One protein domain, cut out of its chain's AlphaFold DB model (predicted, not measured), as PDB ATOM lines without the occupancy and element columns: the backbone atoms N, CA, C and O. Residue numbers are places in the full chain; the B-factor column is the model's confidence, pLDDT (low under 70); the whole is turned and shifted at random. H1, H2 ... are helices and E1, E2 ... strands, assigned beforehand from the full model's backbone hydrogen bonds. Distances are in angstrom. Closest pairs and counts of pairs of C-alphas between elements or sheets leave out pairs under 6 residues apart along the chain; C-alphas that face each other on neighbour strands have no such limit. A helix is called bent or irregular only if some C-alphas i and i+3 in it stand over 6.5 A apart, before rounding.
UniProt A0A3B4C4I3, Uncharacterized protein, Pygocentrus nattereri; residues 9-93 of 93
ATOM      1  N   SER A   9     -39.117 -41.445 -32.561       85.81
ATOM      2  CA  SER A   9     -38.725 -40.339 -31.675       85.81
ATOM      3  C   SER A   9     -37.567 -39.500 -32.213       85.81
ATOM      4  O   SER A   9     -37.601 -38.279 -32.180       85.81
ATOM      5  N   LEU A  10     -36.534 -40.146 -32.764       87.94
ATOM      6  CA  LEU A  10     -35.370 -39.438 -33.310       87.94
ATOM      7  C   LEU A  10     -35.497 -39.152 -34.812       87.94
ATOM      8  O   LEU A  10     -35.002 -38.145 -35.322       87.94
ATOM      9  N   SER A  11     -36.104 -40.080 -35.551       90.62
ATOM     10  CA  SER A  11     -36.074 -40.065 -37.015       90.62
ATOM     11  C   SER A  11     -37.255 -39.341 -37.643       90.62
ATOM     12  O   SER A  11     -37.070 -38.738 -38.696       90.62
ATOM     13  N   LEU A  12     -38.440 -39.350 -37.024       88.81
ATOM     14  CA  LEU A  12     -39.628 -38.722 -37.596       88.81
ATOM     15  C   LEU A  12     -39.499 -37.191 -37.674       88.81
ATOM     16  O   LEU A  12     -39.748 -36.672 -38.766       88.81
ATOM     17  N   PRO A  13     -39.023 -36.472 -36.633       89.31
ATOM     18  CA  PRO A  13     -38.774 -35.032 -36.744       89.31
ATOM     19  C   PRO A  13     -37.754 -34.709 -37.845       89.31
ATOM     20  O   PRO A  13     -38.007 -33.892 -38.731       89.31
ATOM     21  N   SER A  14     -36.641 -35.451 -37.884       92.12
ATOM     22  CA  SER A  14     -35.594 -35.286 -38.906       92.12
ATOM     23  C   SER A  14     -36.118 -35.514 -40.332       92.12
ATOM     24  O   SER A  14     -35.772 -34.787 -41.264       92.12
ATOM     25  N   VAL A  15     -36.959 -36.535 -40.517       92.00
ATOM     26  CA  VAL A  15     -37.622 -36.841 -41.791       92.00
ATOM     27  C   VAL A  15     -38.592 -35.727 -42.174       92.00
ATOM     28  O   VAL A  15     -38.593 -35.301 -43.331       92.00
ATOM     29  N   HIS A  16     -39.387 -35.233 -41.224       88.88
ATOM     30  CA  HIS A  16     -40.325 -34.141 -41.451       88.88
ATOM     31  C   HIS A  16     -39.599 -32.880 -41.946       88.88
ATOM     32  O   HIS A  16     -40.000 -32.297 -42.963       88.88
ATOM     33  N   ASP A  17     -38.503 -32.499 -41.294       92.12
ATOM     34  CA  ASP A  17     -37.682 -31.354 -41.690       92.12
ATOM     35  C   ASP A  17     -37.051 -31.543 -43.067       92.12
ATOM     36  O   ASP A  17     -37.046 -30.625 -43.895       92.12
ATOM     37  N   LEU A  18     -36.555 -32.750 -43.353       93.44
ATOM     38  CA  LEU A  18     -35.972 -33.081 -44.647       93.44
ATOM     39  C   LEU A  18     -36.997 -32.925 -45.775       93.44
ATOM     40  O   LEU A  18     -36.712 -32.284 -46.787       93.44
ATOM     41  N   ILE A  19     -38.203 -33.461 -45.582       92.56
ATOM     42  CA  ILE A  19     -39.316 -33.340 -46.526       92.56
ATOM     43  C   ILE A  19     -39.669 -31.867 -46.754       92.56
ATOM     44  O   ILE A  19     -39.789 -31.440 -47.902       92.56
ATOM     45  N   ASN A  20     -39.775 -31.072 -45.686       91.19
ATOM     46  CA  ASN A  20     -40.065 -29.639 -45.776       91.19
ATOM     47  C   ASN A  20     -38.951 -28.850 -46.477       91.19
ATOM     48  O   ASN A  20     -39.211 -27.871 -47.174       91.19
ATOM     49  N   LYS A  21     -37.691 -29.249 -46.298       95.25
ATOM     50  CA  LYS A  21     -36.560 -28.621 -46.982       95.25
ATOM     51  C   LYS A  21     -36.593 -28.923 -48.477       95.25
ATOM     52  O   LYS A  21     -36.441 -28.008 -49.284       95.25
ATOM     53  N   TYR A  22     -36.812 -30.182 -48.853       93.88
ATOM     54  CA  TYR A  22     -36.874 -30.579 -50.259       93.88
ATOM     55  C   TYR A  22     -38.137 -30.092 -50.963       93.88
ATOM     56  O   TYR A  22     -38.068 -29.817 -52.160       93.88
ATOM     57  N   SER A  23     -39.252 -29.907 -50.252       94.81
ATOM     58  CA  SER A  23     -40.475 -29.355 -50.843       94.81
ATOM     59  C   SER A  23     -40.280 -27.937 -51.370       94.81
ATOM     60  O   SER A  23     -40.797 -27.592 -52.429       94.81
ATOM     61  N   ARG A  24     -39.448 -27.134 -50.695       95.06
ATOM     62  CA  ARG A  24     -39.071 -25.787 -51.150       95.06
ATOM     63  C   ARG A  24     -38.233 -25.802 -52.427       95.06
ATOM     64  O   ARG A  24     -38.317 -24.863 -53.207       95.06
ATOM     65  N   VAL A  25     -37.425 -26.844 -52.630       96.44
ATOM     66  CA  VAL A  25     -36.567 -26.985 -53.818       96.44
ATOM     67  C   VAL A  25     -37.353 -27.543 -55.002       96.44
ATOM     68  O   VAL A  25     -37.192 -27.073 -56.122       96.44
ATOM     69  N   SER A  26     -38.198 -28.548 -54.765       95.50
ATOM     70  CA  SER A  26     -38.939 -29.249 -55.819       95.50
ATOM     71  C   SER A  26     -40.266 -28.581 -56.187       95.50
ATOM     72  O   SER A  26     -40.813 -28.872 -57.247       95.50
ATOM     73  N   GLY A  27     -40.806 -27.727 -55.313       95.38
ATOM     74  CA  GLY A  27     -42.158 -27.180 -55.429       95.38
ATOM     75  C   GLY A  27     -43.270 -28.165 -55.039       95.38
ATOM     76  O   GLY A  27     -44.443 -27.809 -55.136       95.38
ATOM     77  N   TYR A  28     -42.938 -29.381 -54.585       93.88
ATOM     78  CA  TYR A  28     -43.908 -30.404 -54.178       93.88
ATOM     79  C   TYR A  28     -43.906 -30.619 -52.664       93.88
ATOM     80  O   TYR A  28     -42.860 -30.875 -52.077       93.88
ATOM     81  N   SER A  29     -45.082 -30.612 -52.034       90.38
ATOM     82  CA  SER A  29     -45.263 -30.909 -50.606       90.38
ATOM     83  C   SER A  29     -45.993 -32.235 -50.372       90.38
ATOM     84  O   SER A  29     -46.718 -32.736 -51.235       90.38
ATOM     85  N   ILE A  30     -45.802 -32.817 -49.184       88.56
ATOM     86  CA  ILE A  30     -46.591 -33.969 -48.741       88.56
ATOM     87  C   ILE A  30     -47.987 -33.501 -48.350       88.56
ATOM     88  O   ILE A  30     -48.162 -32.491 -47.669       88.56
ATOM     89  N   ASN A  31     -48.986 -34.274 -48.768       89.06
ATOM     90  CA  ASN A  31     -50.342 -34.119 -48.285       89.06
ATOM     91  C   ASN A  31     -50.508 -34.911 -46.982       89.06
ATOM     92  O   ASN A  31     -50.750 -36.120 -47.011       89.06
ATOM     93  N   TRP A  32     -50.359 -34.223 -45.853       84.81
ATOM     94  CA  TRP A  32     -50.446 -34.839 -44.532       84.81
ATOM     95  C   TRP A  32     -51.835 -35.416 -44.234       84.81
ATOM     96  O   TRP A  32     -51.899 -36.507 -43.689       84.81
ATOM     97  N   SER A  33     -52.922 -34.800 -44.719       85.56
ATOM     98  CA  SER A  33     -54.288 -35.319 -44.507       85.56
ATOM     99  C   SER A  33     -54.620 -36.592 -45.293       85.56
ATOM    100  O   SER A  33     -55.659 -37.208 -45.075       85.56
ATOM    101  N   LYS A  34     -53.756 -36.988 -46.236       88.50
ATOM    102  CA  LYS A  34     -53.831 -38.270 -46.961       88.50
ATOM    103  C   LYS A  34     -52.710 -39.234 -46.570       88.50
ATOM    104  O   LYS A  34     -52.542 -40.262 -47.223       88.50
ATOM    105  N   SER A  35     -51.891 -38.859 -45.595       90.00
ATOM    106  CA  SER A  35     -50.790 -39.681 -45.112       90.00
ATOM    107  C   SER A  35     -51.261 -40.471 -43.900       90.00
ATOM    108  O   SER A  35     -52.013 -39.955 -43.085       90.00
ATOM    109  N   GLU A  36     -50.820 -41.720 -43.791       92.19
ATOM    110  CA  GLU A  36     -51.189 -42.620 -42.699       92.19
ATOM    111  C   GLU A  36     -49.925 -43.169 -42.035       92.19
ATOM    112  O   GLU A  36     -48.927 -43.460 -42.704       92.19
ATOM    113  N   PHE A  37     -49.980 -43.334 -40.716       91.19
ATOM    114  CA  PHE A  37     -48.928 -43.933 -39.908       91.19
ATOM    115  C   PHE A  37     -49.326 -45.350 -39.508       91.19
ATOM    116  O   PHE A  37     -50.362 -45.560 -38.880       91.19
ATOM    117  N   LEU A  38     -48.476 -46.325 -39.838       92.06
ATOM    118  CA  LEU A  38     -48.668 -47.725 -39.460       92.06
ATOM    119  C   LEU A  38     -47.668 -48.127 -38.359       92.06
ATOM    120  O   LEU A  38     -46.506 -48.408 -38.669       92.06
ATOM    121  N   PRO A  39     -48.078 -48.184 -37.080       87.88
ATOM    122  CA  PRO A  39     -47.232 -48.689 -36.002       87.88
ATOM    123  C   PRO A  39     -46.969 -50.187 -36.184       87.88
ATOM    124  O   PRO A  39     -47.874 -51.003 -36.030       87.88
ATOM    125  N   LEU A  40     -45.723 -50.575 -36.472       85.38
ATOM    126  CA  LEU A  40     -45.338 -51.994 -36.588       85.38
ATOM    127  C   LEU A  40     -45.006 -52.653 -35.241       85.38
ATOM    128  O   LEU A  40     -44.843 -53.868 -35.156       85.38
ATOM    129  N   SER A  41     -44.887 -51.864 -34.181       76.94
ATOM    130  CA  SER A  41     -44.518 -52.325 -32.847       76.94
ATOM    131  C   SER A  41     -45.235 -51.497 -31.788       76.94
ATOM    132  O   SER A  41     -45.593 -50.341 -32.006       76.94
ATOM    133  N   LYS A  42     -45.440 -52.104 -30.616       68.25
ATOM    134  CA  LYS A  42     -46.012 -51.444 -29.436       68.25
ATOM    135  C   LYS A  42     -44.948 -50.570 -28.763       68.25
ATOM    136  O   LYS A  42     -44.483 -50.904 -27.679       68.25
ATOM    137  N   PHE A  43     -44.488 -49.512 -29.427       64.50
ATOM    138  CA  PHE A  43     -43.695 -48.493 -28.741       64.50
ATOM    139  C   PHE A  43     -44.621 -47.496 -28.061       64.50
ATOM    140  O   PHE A  43     -45.645 -47.112 -28.621       64.50
ATOM    141  N   ASN A  44     -44.223 -47.062 -26.869       64.94
ATOM    142  CA  ASN A  44     -44.746 -45.836 -26.290       64.94
ATOM    143  C   ASN A  44     -44.156 -44.691 -27.109       64.94
ATOM    144  O   ASN A  44     -42.955 -44.436 -27.027       64.94
ATOM    145  N   TRP A  45     -44.974 -44.096 -27.969       72.12
ATOM    146  CA  TRP A  45     -44.601 -42.886 -28.690       72.12
ATOM    147  C   TRP A  45     -44.497 -41.746 -27.681       72.12
ATOM    148  O   TRP A  45     -45.315 -41.658 -26.766       72.12
ATOM    149  N   ASP A  46     -43.457 -40.934 -27.810       78.81
ATOM    150  CA  ASP A  46     -43.347 -39.685 -27.065       78.81
ATOM    151  C   ASP A  46     -44.269 -38.618 -27.670       78.81
ATOM    152  O   ASP A  46     -44.834 -38.796 -28.754       78.81
ATOM    153  N   ASP A  47     -44.433 -37.513 -26.941       77.56
ATOM    154  CA  ASP A  47     -45.374 -36.445 -27.290       77.56
ATOM    155  C   ASP A  47     -45.100 -35.867 -28.688       77.56
ATOM    156  O   ASP A  47     -46.033 -35.588 -29.432       77.56
ATOM    157  N   GLU A  48     -43.831 -35.763 -29.098       77.31
ATOM    158  CA  GLU A  48     -43.450 -35.221 -30.408       77.31
ATOM    159  C   GLU A  48     -43.870 -36.142 -31.566       77.31
ATOM    160  O   GLU A  48     -44.414 -35.684 -32.572       77.31
ATOM    161  N   VAL A  49     -43.683 -37.461 -31.428       80.00
ATOM    162  CA  VAL A  49     -44.194 -38.421 -32.415       80.00
ATOM    163  C   VAL A  49     -45.714 -38.422 -32.407       80.00
ATOM    164  O   VAL A  49     -46.321 -38.467 -33.479       80.00
ATOM    165  N   TYR A  50     -46.335 -38.359 -31.228       80.56
ATOM    166  CA  TYR A  50     -47.785 -38.328 -31.094       80.56
ATOM    167  C   TYR A  50     -48.393 -37.091 -31.768       80.56
ATOM    168  O   TYR A  50     -49.328 -37.235 -32.549       80.56
ATOM    169  N   ASP A  51     -47.831 -35.900 -31.584       81.50
ATOM    170  CA  ASP A  51     -48.321 -34.671 -32.221       81.50
ATOM    171  C   ASP A  51     -48.265 -34.747 -33.753       81.50
ATOM    172  O   ASP A  51     -49.192 -34.312 -34.436       81.50
ATOM    173  N   ILE A  52     -47.218 -35.359 -34.316       79.69
ATOM    174  CA  ILE A  52     -47.079 -35.515 -35.773       79.69
ATOM    175  C   ILE A  52     -48.061 -36.561 -36.337       79.69
ATOM    176  O   ILE A  52     -48.474 -36.465 -37.494       79.69
ATOM    177  N   SER A  53     -48.414 -37.586 -35.558       78.00
ATOM    178  CA  SER A  53     -49.041 -38.813 -36.080       78.00
ATOM    179  C   SER A  53     -50.442 -39.127 -35.550       78.00
ATOM    180  O   SER A  53     -51.135 -39.943 -36.159       78.00
ATOM    181  N   SER A  54     -50.879 -38.501 -34.455       69.50
ATOM    182  CA  SER A  54     -52.053 -38.898 -33.658       69.50
ATOM    183  C   SER A  54     -53.365 -38.936 -34.439       69.50
ATOM    184  O   SER A  54     -54.156 -39.858 -34.254       69.50
ATOM    185  N   GLU A  55     -53.580 -37.996 -35.356       75.31
ATOM    186  CA  GLU A  55     -54.796 -37.946 -36.181       75.31
ATOM    187  C   GLU A  55     -54.814 -38.989 -37.317       75.31
ATOM    188  O   GLU A  55     -55.853 -39.203 -37.941       75.31
ATOM    189  N   HIS A  56     -53.689 -39.663 -37.584       84.19
ATOM    190  CA  HIS A  56     -53.477 -40.469 -38.792       84.19
ATOM    191  C   HIS A  56     -52.943 -41.887 -38.508       84.19
ATOM    192  O   HIS A  56     -52.335 -42.511 -39.382       84.19
ATOM    193  N   ILE A  57     -53.146 -42.419 -37.299       88.19
ATOM    194  CA  ILE A  57     -52.733 -43.786 -36.940       88.19
ATOM    195  C   ILE A  57     -53.707 -44.806 -37.543       88.19
ATOM    196  O   ILE A  57     -54.882 -44.854 -37.182       88.19
ATOM    197  N   ALA A  58     -53.199 -45.676 -38.414       90.19
ATOM    198  CA  ALA A  58     -53.971 -46.726 -39.066       90.19
ATOM    199  C   ALA A  58     -53.606 -48.121 -38.531       90.19
ATOM    200  O   ALA A  58     -52.467 -48.393 -38.154       90.19
ATOM    201  N   GLN A  59     -54.571 -49.046 -38.541       89.00
ATOM    202  CA  GLN A  59     -54.323 -50.472 -38.262       89.00
ATOM    203  C   GLN A  59     -53.803 -51.218 -39.499       89.00
ATOM    204  O   GLN A  59     -53.069 -52.199 -39.392       89.00
ATOM    205  N   SER A  60     -54.167 -50.723 -40.681       93.62
ATOM    206  CA  SER A  60     -53.691 -51.194 -41.975       93.62
ATOM    207  C   SER A  60     -53.702 -50.039 -42.968       93.62
ATOM    208  O   SER A  60     -54.602 -49.207 -42.895       93.62
ATOM    209  N   ILE A  61     -52.767 -50.033 -43.912       95.06
ATOM    210  CA  ILE A  61     -52.656 -49.029 -44.978       95.06
ATOM    211  C   ILE A  61     -52.757 -49.715 -46.341       95.06
ATOM    212  O   ILE A  61     -52.396 -50.885 -46.473       95.06
ATOM    213  N   LYS A  62     -53.199 -49.001 -47.380       94.50
ATOM    214  CA  LYS A  62     -53.241 -49.527 -48.756       94.50
ATOM    215  C   LYS A  62     -52.144 -48.901 -49.613       94.50
ATOM    216  O   LYS A  62     -52.120 -47.690 -49.812       94.50
ATOM    217  N   TYR A  63     -51.277 -49.727 -50.191       94.19
ATOM    218  CA  TYR A  63     -50.212 -49.298 -51.095       94.19
ATOM    219  C   TYR A  63     -50.191 -50.163 -52.355       94.19
ATOM    220  O   TYR A  63     -50.131 -51.384 -52.272       94.19
ATOM    221  N   LEU A  64     -50.260 -49.528 -53.532       94.81
ATOM    222  CA  LEU A  64     -50.319 -50.215 -54.835       94.81
ATOM    223  C   LEU A  64     -51.380 -51.329 -54.875       94.81
ATOM    224  O   LEU A  64     -51.123 -52.443 -55.311       94.81
ATOM    225  N   ALA A  65     -52.578 -50.999 -54.388       94.75
ATOM    226  CA  ALA A  65     -53.719 -51.902 -54.243       94.75
ATOM    227  C   ALA A  65     -53.573 -53.045 -53.218       94.75
ATOM    228  O   ALA A  65     -54.544 -53.764 -53.006       94.75
ATOM    229  N   ILE A  66     -52.442 -53.153 -52.519       95.44
ATOM    230  CA  ILE A  66     -52.187 -54.167 -51.494       95.44
ATOM    231  C   ILE A  66     -52.364 -53.545 -50.107       95.44
ATOM    232  O   ILE A  66     -51.822 -52.479 -49.816       95.44
ATOM    233  N   TYR A  67     -53.116 -54.214 -49.240       96.50
ATOM    234  CA  TYR A  67     -53.215 -53.875 -47.828       96.50
ATOM    235  C   TYR A  67     -51.991 -54.382 -47.065       96.50
ATOM    236  O   TYR A  67     -51.644 -55.562 -47.116       96.50
ATOM    237  N   ILE A  68     -51.367 -53.483 -46.315       95.19
ATOM    238  CA  ILE A  68     -50.279 -53.752 -45.380       95.19
ATOM    239  C   ILE A  68     -50.855 -53.566 -43.976       95.19
ATOM    240  O   ILE A  68     -51.451 -52.532 -43.694       95.19
ATOM    241  N   SER A  69     -50.684 -54.553 -43.100       93.81
ATOM    242  CA  SER A  69     -51.142 -54.520 -41.705       93.81
ATOM    243  C   SER A  69     -49.953 -54.642 -40.760       93.81
ATOM    244  O   SER A  69     -48.953 -55.285 -41.089       93.81
ATOM    245  N   SER A  70     -50.068 -54.043 -39.576       90.81
ATOM    246  CA  SER A  70     -49.121 -54.261 -38.479       90.81
ATOM    247  C   SER A  70     -49.195 -55.689 -37.929       90.81
ATOM    248  O   SER A  70     -48.213 -56.205 -37.395       90.81
ATOM    249  N   ASN A  71     -50.334 -56.361 -38.110       91.94
ATOM    250  CA  ASN A  71     -50.516 -57.771 -37.802       91.94
ATOM    251  C   ASN A  71     -50.424 -58.607 -39.083       91.94
ATOM    252  O   ASN A  71     -51.308 -58.598 -39.941       91.94
ATOM    253  N   ILE A  72     -49.349 -59.386 -39.183       90.75
ATOM    254  CA  ILE A  72     -49.051 -60.207 -40.361       90.75
ATOM    255  C   ILE A  72     -50.138 -61.250 -40.665       90.75
ATOM    256  O   ILE A  72     -50.339 -61.603 -41.825       90.75
ATOM    257  N   ASN A  73     -50.873 -61.708 -39.645       93.94
ATOM    258  CA  ASN A  73     -51.936 -62.699 -39.816       93.94
ATOM    259  C   ASN A  73     -53.127 -62.139 -40.609       93.94
ATOM    260  O   ASN A  73     -53.837 -62.899 -41.265       93.94
ATOM    261  N   ASP A  74     -53.312 -60.817 -40.606       95.00
ATOM    262  CA  ASP A  74     -54.414 -60.174 -41.320       95.00
ATOM    263  C   ASP A  74     -54.139 -60.088 -42.825       95.00
ATOM    264  O   ASP A  74     -55.076 -59.983 -43.614       95.00
ATOM    265  N   LEU A  75     -52.872 -60.176 -43.256       95.50
ATOM    266  CA  LEU A  75     -52.492 -59.988 -44.660       95.50
ATOM    267  C   LEU A  75     -53.189 -60.979 -45.597       95.50
ATOM    268  O   LEU A  75     -53.573 -60.595 -46.703       95.50
ATOM    269  N   TYR A  76     -53.371 -62.230 -45.164       96.56
ATOM    270  CA  TYR A  76     -54.062 -63.250 -45.952       96.56
ATOM    271  C   TYR A  76     -55.532 -62.877 -46.173       96.56
ATOM    272  O   TYR A  76     -56.010 -62.846 -47.307       96.56
ATOM    273  N   THR A  77     -56.237 -62.536 -45.098       97.56
ATOM    274  CA  THR A  77     -57.659 -62.179 -45.146       97.56
ATOM    275  C   THR A  77     -57.888 -60.867 -45.893       97.56
ATOM    276  O   THR A  77     -58.826 -60.776 -46.677       97.56
ATOM    277  N   LEU A  78     -57.021 -59.871 -45.696       97.44
ATOM    278  CA  LEU A  78     -57.149 -58.551 -46.318       97.44
ATOM    279  C   LEU A  78     -56.845 -58.555 -47.820       97.44
ATOM    280  O   LEU A  78     -57.424 -57.757 -48.552       97.44
ATOM    281  N   ASN A  79     -55.938 -59.421 -48.285       97.62
ATOM    282  CA  ASN A  79     -55.475 -59.403 -49.676       97.62
ATOM    283  C   ASN A  79     -55.880 -60.647 -50.463       97.62
ATOM    284  O   ASN A  79     -56.470 -60.538 -51.535       97.62
ATOM    285  N   TYR A  80     -55.551 -61.835 -49.955       96.94
ATOM    286  CA  TYR A  80     -55.683 -63.069 -50.725       96.94
ATOM    287  C   TYR A  80     -57.147 -63.463 -50.922       96.94
ATOM    288  O   TYR A  80     -57.540 -63.797 -52.037       96.94
ATOM    289  N   ILE A  81     -57.968 -63.397 -49.868       97.50
ATOM    290  CA  ILE A  81     -59.386 -63.778 -49.960       97.50
ATOM    291  C   ILE A  81     -60.140 -62.913 -50.995       97.50
ATOM    292  O   ILE A  81     -60.735 -63.504 -51.902       97.50
ATOM    293  N   PRO A  82     -60.083 -61.562 -50.948       96.75
ATOM    294  CA  PRO A  82     -60.734 -60.719 -51.952       96.75
ATOM    295  C   PRO A  82     -60.202 -60.950 -53.367       96.75
ATOM    296  O   PRO A  82     -60.993 -61.052 -54.301       96.75
ATOM    297  N   LEU A  83     -58.882 -61.105 -53.526       96.50
ATOM    298  CA  LEU A  83     -58.268 -61.358 -54.830       96.50
ATOM    299  C   LEU A  83     -58.780 -62.661 -55.458       96.50
ATOM    300  O   LEU A  83     -59.085 -62.708 -56.648       96.50
ATOM    301  N   MET A  84     -58.901 -63.731 -54.667       97.06
ATOM    302  CA  MET A  84     -59.439 -65.002 -55.159       97.06
ATOM    303  C   MET A  84     -60.905 -64.890 -55.576       97.06
ATOM    304  O   MET A  84     -61.324 -65.577 -56.506       97.06
ATOM    305  N   GLN A  85     -61.686 -64.053 -54.894       96.38
ATOM    306  CA  GLN A  85     -63.076 -63.812 -55.259       96.38
ATOM    307  C   GLN A  85     -63.181 -62.998 -56.550       96.38
ATOM    308  O   GLN A  85     -63.891 -63.409 -57.459       96.38
ATOM    309  N   GLU A  86     -62.382 -61.942 -56.695       95.56
ATOM    310  CA  GLU A  86     -62.313 -61.147 -57.924       95.56
ATOM    311  C   GLU A  86     -61.926 -61.997 -59.148       95.56
ATOM    312  O   GLU A  86     -62.507 -61.851 -60.221       95.56
ATOM    313  N   ILE A  87     -60.981 -62.933 -58.995       96.19
ATOM    314  CA  ILE A  87     -60.601 -63.861 -60.072       96.19
ATOM    315  C   ILE A  87     -61.765 -64.784 -60.464       96.19
ATOM    316  O   ILE A  87     -61.952 -65.046 -61.652       96.19
ATOM    317  N   LYS A  88     -62.541 -65.289 -59.496       96.31
ATOM    318  CA  LYS A  88     -63.716 -66.136 -59.771       96.31
ATOM    319  C   LYS A  88     -64.811 -65.341 -60.477       96.31
ATOM    320  O   LYS A  88     -65.244 -65.740 -61.552       96.31
ATOM    321  N   ASP A  89     -65.164 -64.180 -59.935       95.81
ATOM    322  CA  ASP A  89     -66.231 -63.327 -60.458       95.81
ATOM    323  C   ASP A  89     -65.924 -62.819 -61.879       95.81
ATOM    324  O   ASP A  89     -66.830 -62.644 -62.690       95.81
ATOM    325  N   ASN A  90     -64.645 -62.597 -62.204       93.81
ATOM    326  CA  ASN A  90     -64.219 -62.235 -63.558       93.81
ATOM    327  C   ASN A  90     -64.164 -63.421 -64.526       93.81
ATOM    328  O   ASN A  90     -64.195 -63.204 -65.732       93.81
ATOM    329  N   LYS A  91     -64.056 -64.658 -64.032       87.44
ATOM    330  CA  LYS A  91     -64.106 -65.862 -64.872       87.44
ATOM    331  C   LYS A  91     -65.541 -66.238 -65.249       87.44
ATOM    332  O   LYS A  91     -65.750 -66.809 -66.315       87.44
ATOM    333  N   ASP A  92     -66.499 -65.934 -64.378       74.50
ATOM    334  CA  ASP A  92     -67.927 -66.215 -64.580       74.50
ATOM    335  C   ASP A  92     -68.655 -65.112 -65.389       74.50
ATOM    336  O   ASP A  92     -69.866 -65.202 -65.610       74.50
ATOM    337  N   LYS A  93     -67.923 -64.082 -65.838       61.44
ATOM    338  CA  LYS A  93     -68.368 -63.020 -66.756       61.44
ATOM    339  C   LYS A  93     -67.937 -63.299 -68.191       61.44
ATOM    340  O   LYS A  93     -68.740 -62.968 -69.090       61.44
TER     341      LYS A  93
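What this domain is: This is residues 9 to 93 of the 93 residues of an uncharacterized protein of Pygocentrus nattereri (UniProt A0A3B4C4I3). A small hairpin of two strands, E1 and E2, sits in the middle of a long, open model, with the helix H3 on one side of it and a corner of two helices, H1 and H2, on the other. H3 packs on E2 with its residues 74 to 83, and residues 84 to 93, of which 84 to 91 belong to H3, stick out as an arm, while H1 and H2 meet near the first end of H1, and the unnamed stretch 27 to 46 makes a wide loop from the other end of H1 back to H2. The printed part has 85 residues with three named helices and two named strands, in the order H1, H2, E1, E2, H3; the sheet has the order E1, E2 and is antiparallel, and the class is mostly helix. The whole is only just loose, close to extended, with a radius of gyration of the C-alphas of 17.5 A, and its C-alphas span 52 by 34 by 17 A, an outline that is only just flat.

How they stand to each other: Begin with the sheet, where E1, residues 60 to 63, and E2, residues 66 to 69, are antiparallel neighbours that form a hairpin, with 151 degrees between their directions. Look at C-alphas 60 and 69, which face each other at 4.2 A. Across the pair, N 61 and O 68 are within hydrogen-bond range at 2.8 A, and so are N 66 and O 63 at 2.9 A. Next look at H3, residues 74 to 91: it has 6 pairs of C-alphas within 8 A of E2, and the closest are those of Tyr 67 and Asn 79, 6.3 A apart. H3 and E1 are apart. Then turn to H1, residues 9 to 26, which touches H2, residues 47 to 56, with its residues 9 to 13 alone. Their closest C-alphas are those of Ser 9 and Val 49, 5.8 A apart, and the two helices run the same way at a steep tilt of 65 degrees. H3 is apart from both H1 and H2, and H1 is apart from both strands. In the helices' backbones, O i to N i+4 pairs are within hydrogen-bond range in 10 of 14 for H1, 4 of 6 for H2 and 12 of 14 for H3.

Where its parts are: Find C-alpha 60 at (-53.691, -51.194, -41.975), where E1 begins; it ends at Tyr 63, and E2 runs from Ile 66 to Ser 69, each strand 9.9 A long from first to last C-alpha. H3 runs for 26.1 A from Asp 74 to Lys 91, whose C-alpha is at (-64.106, -65.862, -64.872); it is only just irregular, with C-alphas 78 and 81 at 6.8 A. Go back to C-alpha 9 at (-38.725, -40.339, -31.675), from which H1 runs 26.6 A to Ser 26; it too is only just irregular, with C-alphas 10 and 13 at 6.54 A. H2 runs 14.6 A from Asp 47 to His 56 and is irregular, with C-alphas 52 and 55 at 8.1 A.

The domain as a whole: The two C-alphas farthest apart are those of Asp 47 and Lys 93, at 52.8 A. Residues 22 to 27, of which 22 to 26 belong to H1, stand free, and so do residues 84 to 93, of which 84 to 91 belong to H3. Without them the body has 69 residues and spans 41 by 31 by 18 A. The link from H1 to H2, with 20 residues, is long; the other three links are tight. The printed part has no cut and ends at Lys 93, the chain's last residue. The mean pLDDT of the printed part is 89.0, and the values under 70 are at residues 42 to 44, 54 and 93.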